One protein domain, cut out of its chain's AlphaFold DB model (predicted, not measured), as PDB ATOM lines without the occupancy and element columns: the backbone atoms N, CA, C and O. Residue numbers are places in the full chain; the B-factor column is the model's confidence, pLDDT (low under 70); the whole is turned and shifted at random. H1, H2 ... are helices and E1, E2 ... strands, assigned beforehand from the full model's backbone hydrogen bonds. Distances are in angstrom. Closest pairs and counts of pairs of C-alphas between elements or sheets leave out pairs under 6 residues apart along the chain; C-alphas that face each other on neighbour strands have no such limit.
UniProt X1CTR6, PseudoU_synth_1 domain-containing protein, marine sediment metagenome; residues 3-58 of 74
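What this domain is: This is residues 3 to 58 of the 74 residues of the protein "PseudoU_synth_1 domain-containing protein" of marine sediment metagenome (UniProt X1CTR6). Three parts stand in a row along the longest axis: a two-stranded antiparallel hairpin, E1 and E2, makes a narrow ribbon at one end, the longer helix H1 lies in the middle beside E2, and the short helix H2 makes the far end. The row has few close contacts; residues 19 to 24, on the way from E2 to H1, stick out, and after H2 residues 53 to 58 fold back toward H1. The printed part has 56 residues, with two named strands and two named helices in the order E1, E2, H1, H2, and its class is mixed, helices and strands. The whole is only just compact, close to loose, with a radius of gyration of the C-alphas of 12.1 A, and it is flat, spanning 36 by 30 by 14 A.

How they stand to each other: The sheet is E1, residues 3 to 8, and E2, residues 11 to 17, a hairpin of antiparallel neighbours with 158 degrees between their directions. C-alphas 5 and 14 face each other at 4.6 A. N 6 and O 13 are within hydrogen-bond range at 2.9 A, and N 13 and O 6 at 2.8 A. H1, residues 25 to 37, comes nearest to E2 at the C-alphas of Ala 30 and Tyr 14, their closest pair, 7.2 A apart; two pairs of C-alphas are within 8 A. E1 and H1 are apart. H2, residues 45 to 52, and H1 are near each other, with 6 pairs of C-alphas within 10 A and the closest pair at 8.2 A. H2 is apart from both E1 and E2. In H1 and H2 every O i to N i+4 pair is within hydrogen-bond range.

Where its parts are: E1 begins at C-alpha 3, at (40.501, 44.108, 24.824), and spans 16.4 A to C-alpha 8. E2 is 19.5 A long, from Glu 11 to Glu 17. H1 runs 18.3 A from Met 25, with its C-alpha at (33.485, 33.733, 23.719), to Gly 37. H2 is 10.5 A long, from Lys 45 to Glu 52, whose C-alpha is at (19.689, 40.612, 28.251).

The domain as a whole: The two C-alphas farthest apart are those of Gly 9 and Glu 52, at 36.4 A. The printed part has no cut. The link from E1 to E2 is tight, with 2 residues, and the links from E2 to H1 and from H1 to H2 are short, with 7 residues each. The mean pLDDT of the printed part is 95.0, and no printed residue is under 70.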
ATOM      1  N   SER A   3      41.308  44.286  26.035       95.38
ATOM      2  CA  SER A   3      40.501  44.108  24.824       95.38
ATOM      3  C   SER A   3      40.847  45.245  23.873       95.38
ATOM      4  O   SER A   3      40.403  46.370  24.084       95.38
ATOM      5  N   GLU A   4      41.654  44.963  22.857       96.75
ATOM      6  CA  GLU A   4      42.211  45.979  21.962       96.75
ATOM      7  C   GLU A   4      42.144  45.537  20.505       96.75
ATOM      8  O   GLU A   4      42.300  44.355  20.196       96.75
ATOM      9  N   ILE A   5      41.923  46.505  19.617       96.19
ATOM     10  CA  ILE A   5      41.920  46.320  18.168       96.19
ATOM     11  C   ILE A   5      43.022  47.195  17.582       96.19
ATOM     12  O   ILE A   5      43.076  48.392  17.855       96.19
ATOM     13  N   GLU A   6      43.866  46.610  16.743       96.88
ATOM     14  CA  GLU A   6      44.903  47.317  15.994       96.88
ATOM     15  C   GLU A   6      44.821  46.959  14.506       96.88
ATOM     16  O   GLU A   6      44.492  45.830  14.139       96.88
ATOM     17  N   LYS A   7      45.118  47.926  13.632       96.50
ATOM     18  CA  LYS A   7      45.234  47.697  12.187       96.50
ATOM     19  C   LYS A   7      46.712  47.593  11.817       96.50
ATOM     20  O   LYS A   7      47.465  48.534  12.057       96.50
ATOM     21  N   LYS A   8      47.118  46.476  11.210       96.38
ATOM     22  CA  LYS A   8      48.471  46.253  10.681       96.38
ATOM     23  C   LYS A   8      48.398  46.007   9.183       96.38
ATOM     24  O   LYS A   8      48.051  44.914   8.751       96.38
ATOM     25  N   GLY A   9      48.713  47.035   8.396       96.19
ATOM     26  CA  GLY A   9      48.553  46.976   6.942       96.19
ATOM     27  C   GLY A   9      47.103  46.660   6.573       96.19
ATOM     28  O   GLY A   9      46.198  47.425   6.918       96.19
ATOM     29  N   ASP A  10      46.898  45.514   5.931       95.25
ATOM     30  CA  ASP A  10      45.585  45.029   5.494       95.25
ATOM     31  C   ASP A  10      44.881  44.131   6.525       95.25
ATOM     32  O   ASP A  10      43.746  43.702   6.313       95.25
ATOM     33  N   GLU A  11      45.518  43.865   7.666       94.88
ATOM     34  CA  GLU A  11      44.971  43.027   8.727       94.88
ATOM     35  C   GLU A  11      44.419  43.860   9.889       94.88
ATOM     36  O   GLU A  11      44.945  44.915  10.253       94.88
ATOM     37  N   ILE A  12      43.355  43.348  10.513       95.44
ATOM     38  CA  ILE A  12      42.824  43.854  11.779       95.44
ATOM     39  C   ILE A  12      43.043  42.774  12.831       95.44
ATOM     40  O   ILE A  12      42.509  41.670  12.715       95.44
ATOM     41  N   ILE A  13      43.811  43.100  13.863       96.56
ATOM     42  CA  ILE A  13      44.149  42.189  14.950       96.56
ATOM     43  C   ILE A  13      43.320  42.576  16.167       96.56
ATOM     44  O   ILE A  13      43.396  43.703  16.651       96.56
ATOM     45  N   TYR A  14      42.532  41.623  16.664       97.19
ATOM     46  CA  TYR A  14      41.775  41.764  17.902       97.19
ATOM     47  C   TYR A  14      42.418  40.922  19.006       97.19
ATOM     48  O   TYR A  14      42.408  39.692  18.944       97.19
ATOM     49  N   THR A  15      42.962  41.590  20.021       97.19
ATOM     50  CA  THR A  15      43.656  40.962  21.147       97.19
ATOM     51  C   THR A  15      42.796  41.026  22.402       97.19
ATOM     52  O   THR A  15      42.365  42.104  22.815       97.19
ATOM     53  N   VAL A  16      42.586  39.873  23.046       97.00
ATOM     54  CA  VAL A  16      41.829  39.764  24.301       97.00
ATOM     55  C   VAL A  16      42.637  39.013  25.351       97.00
ATOM     56  O   VAL A  16      43.145  37.927  25.093       97.00
ATOM     57  N   GLU A  17      42.700  39.569  26.558       97.25
ATOM     58  CA  GLU A  17      43.340  38.964  27.725       97.25
ATOM     59  C   GLU A  17      42.359  38.915  28.900       97.25
ATOM     60  O   GLU A  17      41.836  39.947  29.342       97.25
ATOM     61  N   ALA A  18      42.141  37.721  29.446       96.38
ATOM     62  CA  ALA A  18      41.269  37.481  30.589       96.38
ATOM     63  C   ALA A  18      41.782  36.298  31.427       96.38
ATOM     64  O   ALA A  18      42.617  35.523  30.970       96.38
ATOM     65  N   LYS A  19      41.249  36.142  32.646       95.81
ATOM     66  CA  LYS A  19      41.555  34.998  33.529       95.81
ATOM     67  C   LYS A  19      40.987  33.670  33.011       95.81
ATOM     68  O   LYS A  19      41.437  32.606  33.412       95.81
ATOM     69  N   GLY A  20      39.980  33.736  32.147       94.94
ATOM     70  CA  GLY A  20      39.328  32.582  31.551       94.94
ATOM     71  C   GLY A  20      38.348  33.024  30.472       94.94
ATOM     72  O   GLY A  20      37.940  34.186  30.429       94.94
ATOM     73  N   PHE A  21      37.976  32.090  29.601       94.75
ATOM     74  CA  PHE A  21      37.065  32.335  28.488       94.75
ATOM     75  C   PHE A  21      35.988  31.258  28.437       94.75
ATOM     76  O   PHE A  21      36.274  30.070  28.585       94.75
ATOM     77  N   LEU A  22      34.748  31.667  28.166       94.12
ATOM     78  CA  LEU A  22      33.665  30.727  27.880       94.12
ATOM     79  C   LEU A  22      33.821  30.125  26.478       94.12
ATOM     80  O   LEU A  22      34.464  30.691  25.585       94.12
ATOM     81  N   ARG A  23      33.160  28.986  26.244       94.31
ATOM     82  CA  ARG A  23      33.154  28.328  24.934       94.31
ATOM     83  C   ARG A  23      32.656  29.286  23.847       94.31
ATOM     84  O   ARG A  23      31.521  29.760  23.880       94.31
ATOM     85  N   TYR A  24      33.510  29.510  22.847       94.44
ATOM     86  CA  TYR A  24      33.298  30.427  21.719       94.44
ATOM     87  C   TYR A  24      33.254  31.925  22.051       94.44
ATOM     88  O   TYR A  24      32.942  32.709  21.155       94.44
ATOM     89  N   MET A  25      33.582  32.337  23.277       94.75
ATOM     90  CA  MET A  25      33.485  33.733  23.719       94.75
ATOM     91  C   MET A  25      34.230  34.689  22.782       94.75
ATOM     92  O   MET A  25      33.602  35.519  22.131       94.75
ATOM     93  N   VAL A  26      35.541  34.492  22.615       96.00
ATOM     94  CA  VAL A  26      36.395  35.377  21.802       96.00
ATOM     95  C   VAL A  26      35.928  35.444  20.344       96.00
ATOM     96  O   VAL A  26      35.839  36.521  19.763       96.00
ATOM     97  N   ARG A  27      35.542  34.305  19.757       96.75
ATOM     98  CA  ARG A  27      35.043  34.235  18.369       96.75
ATOM     99  C   ARG A  27      33.692  34.929  18.191       96.75
ATOM    100  O   ARG A  27      33.436  35.501  17.138       96.75
ATOM    101  N   THR A  28      32.823  34.874  19.196       96.38
ATOM    102  CA  THR A  28      31.522  35.562  19.160       96.38
ATOM    103  C   THR A  28      31.714  37.070  19.318       96.38
ATOM    104  O   THR A  28      31.114  37.844  18.578       96.38
ATOM    105  N   MET A  29      32.611  37.496  20.214       95.75
ATOM    106  CA  MET A  29      32.979  38.907  20.372       95.75
ATOM    107  C   MET A  29      33.552  39.474  19.070       95.75
ATOM    108  O   MET A  29      33.039  40.464  18.560       95.75
ATOM    109  N   ALA A  30      34.537  38.792  18.479       96.50
ATOM    110  CA  ALA A  30      35.133  39.193  17.207       96.50
ATOM    111  C   ALA A  30      34.097  39.275  16.071       96.50
ATOM    112  O   ALA A  30      34.115  40.222  15.291       96.50
ATOM    113  N   GLY A  31      33.154  38.328  15.995       96.00
ATOM    114  CA  GLY A  31      32.068  38.374  15.011       96.00
ATOM    115  C   GLY A  31      31.080  39.514  15.224       96.00
ATOM    116  O   GLY A  31      30.642  40.129  14.258       96.00
ATOM    117  N   THR A  32      30.766  39.835  16.477       96.38
ATOM    118  CA  THR A  32      29.906  40.978  16.827       96.38
ATOM    119  C   THR A  32      30.564  42.290  16.412       96.38
ATOM    120  O   THR A  32      29.963  43.087  15.699       96.38
ATOM    121  N   LEU A  33      31.836  42.474  16.779       95.81
ATOM    122  CA  LEU A  33      32.621  43.651  16.408       95.81
ATOM    123  C   LEU A  33      32.768  43.785  14.888       95.81
ATOM    124  O   LEU A  33      32.713  44.893  14.364       95.81
ATOM    125  N   LEU A  34      32.899  42.667  14.168       95.38
ATOM    126  CA  LEU A  34      32.972  42.664  12.709       95.38
ATOM    127  C   LEU A  34      31.667  43.138  12.056       95.38
ATOM    128  O   LEU A  34      31.715  43.904  11.097       95.38
ATOM    129  N   GLU A  35      30.508  42.691  12.543       96.38
ATOM    130  CA  GLU A  35      29.215  43.135  12.006       96.38
ATOM    131  C   GLU A  35      28.958  44.617  12.313       96.38
ATOM    132  O   GLU A  35      28.447  45.332  11.448       96.38
ATOM    133  N   ILE A  36      29.395  45.099  13.482       96.06
ATOM    134  CA  ILE A  36      29.366  46.527  13.829       96.06
ATOM    135  C   ILE A  36      30.288  47.331  12.909       96.06
ATOM    136  O   ILE A  36      29.858  48.308  12.304       96.06
ATOM    137  N   GLY A  37      31.533  46.886  12.719       94.50
ATOM    138  CA  GLY A  37      32.494  47.544  11.827       94.50
ATOM    139  C   GLY A  37      32.058  47.571  10.357       94.50
ATOM    140  O   GLY A  37      32.471  48.450   9.610       94.50
ATOM    141  N   LYS A  38      31.193  46.637   9.939       95.81
ATOM    142  CA  LYS A  38      30.555  46.618   8.610       95.81
ATOM    143  C   LYS A  38      29.277  47.463   8.522       95.81
ATOM    144  O   LYS A  38      28.667  47.495   7.457       95.81
ATOM    145  N   GLY A  39      28.833  48.080   9.617       96.00
ATOM    146  CA  GLY A  39      27.584  48.846   9.685       96.00
ATOM    147  C   GLY A  39      26.310  47.994   9.657       96.00
ATOM    148  O   GLY A  39      25.223  48.527   9.459       96.00
ATOM    149  N   LYS A  40      26.412  46.672   9.841       96.12
ATOM    150  CA  LYS A  40      25.257  45.756   9.855       96.12
ATOM    151  C   LYS A  40      24.577  45.668  11.217       96.12
ATOM    152  O   LYS A  40      23.452  45.187  11.315       96.12
ATOM    153  N   MET A  41      25.275  46.090  12.266       94.69
ATOM    154  CA  MET A  41      24.788  46.107  13.637       94.69
ATOM    155  C   MET A  41      25.168  47.446  14.282       94.69
ATOM    156  O   MET A  41      26.318  47.864  14.148       94.69
ATOM    157  N   PRO A  42      24.242  48.127  14.971       95.88
ATOM    158  CA  PRO A  42      24.561  49.359  15.682       95.88
ATOM    159  C   PRO A  42      25.467  49.070  16.900       95.88
ATOM    160  O   PRO A  42      25.264  48.046  17.563       95.88
ATOM    161  N   PRO A  43      26.454  49.927  17.229       95.12
ATOM    162  CA  PRO A  43      27.308  49.757  18.410       95.12
ATOM    163  C   PRO A  43      26.533  49.615  19.728       95.12
ATOM    164  O   PRO A  43      26.928  48.846  20.603       95.12
ATOM    165  N   GLU A  44      25.388  50.289  19.846       95.38
ATOM    166  CA  GLU A  44      24.488  50.267  21.006       95.38
ATOM    167  C   GLU A  44      23.959  48.854  21.300       95.38
ATOM    168  O   GLU A  44      23.612  48.530  22.437       95.38
ATOM    169  N   LYS A  45      23.964  47.965  20.295       93.25
ATOM    170  CA  LYS A  45      23.562  46.563  20.453       93.25
ATOM    171  C   LYS A  45      24.425  45.821  21.474       93.25
ATOM    172  O   LYS A  45      23.945  44.878  22.097       93.25
ATOM    173  N   ILE A  46      25.676  46.245  21.675       93.06
ATOM    174  CA  ILE A  46      26.570  45.650  22.675       93.06
ATOM    175  C   ILE A  46      25.962  45.754  24.077       93.06
ATOM    176  O   ILE A  46      25.953  44.762  24.806       93.06
ATOM    177  N   GLU A  47      25.412  46.913  24.448       93.81
ATOM    178  CA  GLU A  47      24.793  47.090  25.765       93.81
ATOM    179  C   GLU A  47      23.574  46.186  25.947       93.81
ATOM    180  O   GLU A  47      23.395  45.586  27.008       93.81
ATOM    181  N   GLU A  48      22.759  46.043  24.902       93.88
ATOM    182  CA  GLU A  48      21.591  45.161  24.908       93.88
ATOM    183  C   GLU A  48      21.998  43.694  25.114       93.88
ATOM    184  O   GLU A  48      21.403  43.004  25.941       93.88
ATOM    185  N   ILE A  49      23.050  43.229  24.427       94.06
ATOM    186  CA  ILE A  49      23.573  41.859  24.563       94.06
ATOM    187  C   ILE A  49      23.938  41.557  26.022       94.06
ATOM    188  O   ILE A  49      23.593  40.489  26.534       94.06
ATOM    189  N   PHE A  50      24.618  42.490  26.695       92.69
ATOM    190  CA  PHE A  50      25.011  42.323  28.095       92.69
ATOM    191  C   PHE A  50      23.831  42.448  29.060       92.69
ATOM    192  O   PHE A  50      23.750  41.677  30.014       92.69
ATOM    193  N   ARG A  51      22.895  43.370  28.810       95.81
ATOM    194  CA  ARG A  51      21.702  43.555  29.649       95.81
ATOM    195  C   ARG A  51      20.802  42.320  29.632       95.81
ATOM    196  O   ARG A  51      20.367  41.857  30.681       95.81
ATOM    197  N   GLU A  52      20.562  41.770  28.447       94.75
ATOM    198  CA  GLU A  52      19.689  40.612  28.251       94.75
ATOM    199  C   GLU A  52      20.371  39.279  28.579       94.75
ATOM    200  O   GLU A  52      19.691  38.263  28.717       94.75
ATOM    201  N   ASN A  53      21.708  39.247  28.669       90.25
ATOM    202  CA  ASN A  53      22.507  38.025  28.831       90.25
ATOM    203  C   ASN A  53      22.192  36.934  27.783       90.25
ATOM    204  O   ASN A  53      22.384  35.737  28.017       90.25
ATOM    205  N   LYS A  54      21.715  37.333  26.597       88.75
ATOM    206  CA  LYS A  54      21.295  36.419  25.527       88.75
ATOM    207  C   LYS A  54      22.327  36.374  24.415       88.75
ATOM    208  O   LYS A  54      22.461  37.299  23.617       88.75
ATOM    209  N   ARG A  55      22.983  35.220  24.282       86.56
ATOM    210  CA  ARG A  55      23.937  34.949  23.196       86.56
ATOM    211  C   ARG A  55      23.330  35.114  21.799       86.56
ATOM    212  O   ARG A  55      24.054  35.466  20.878       86.56
ATOM    213  N   SER A  56      22.034  34.856  21.629       89.56
ATOM    214  CA  SER A  56      21.346  34.981  20.336       89.56
ATOM    215  C   SER A  56      21.313  36.410  19.786       89.56
ATOM    216  O   SER A  56      21.063  36.580  18.599       89.56
ATOM    217  N   LEU A  57      21.548  37.421  20.630       91.81
ATOM    218  CA  LEU A  57      21.630  38.826  20.223       91.81
ATOM    219  C   LEU A  57      23.027  39.218  19.723       91.81
ATOM    220  O   LEU A  57      23.179  40.261  19.093       91.81
ATOM    221  N   ALA A  58      24.040  38.400  20.022       94.06
ATOM    222  CA  ALA A  58      25.407  38.637  19.590       94.06
ATOM    223  C   ALA A  58      25.604  38.266  18.117       94.06
ATOM    224  O   ALA A  58      24.828  37.516  17.520       94.06
TER     225      ALA A  58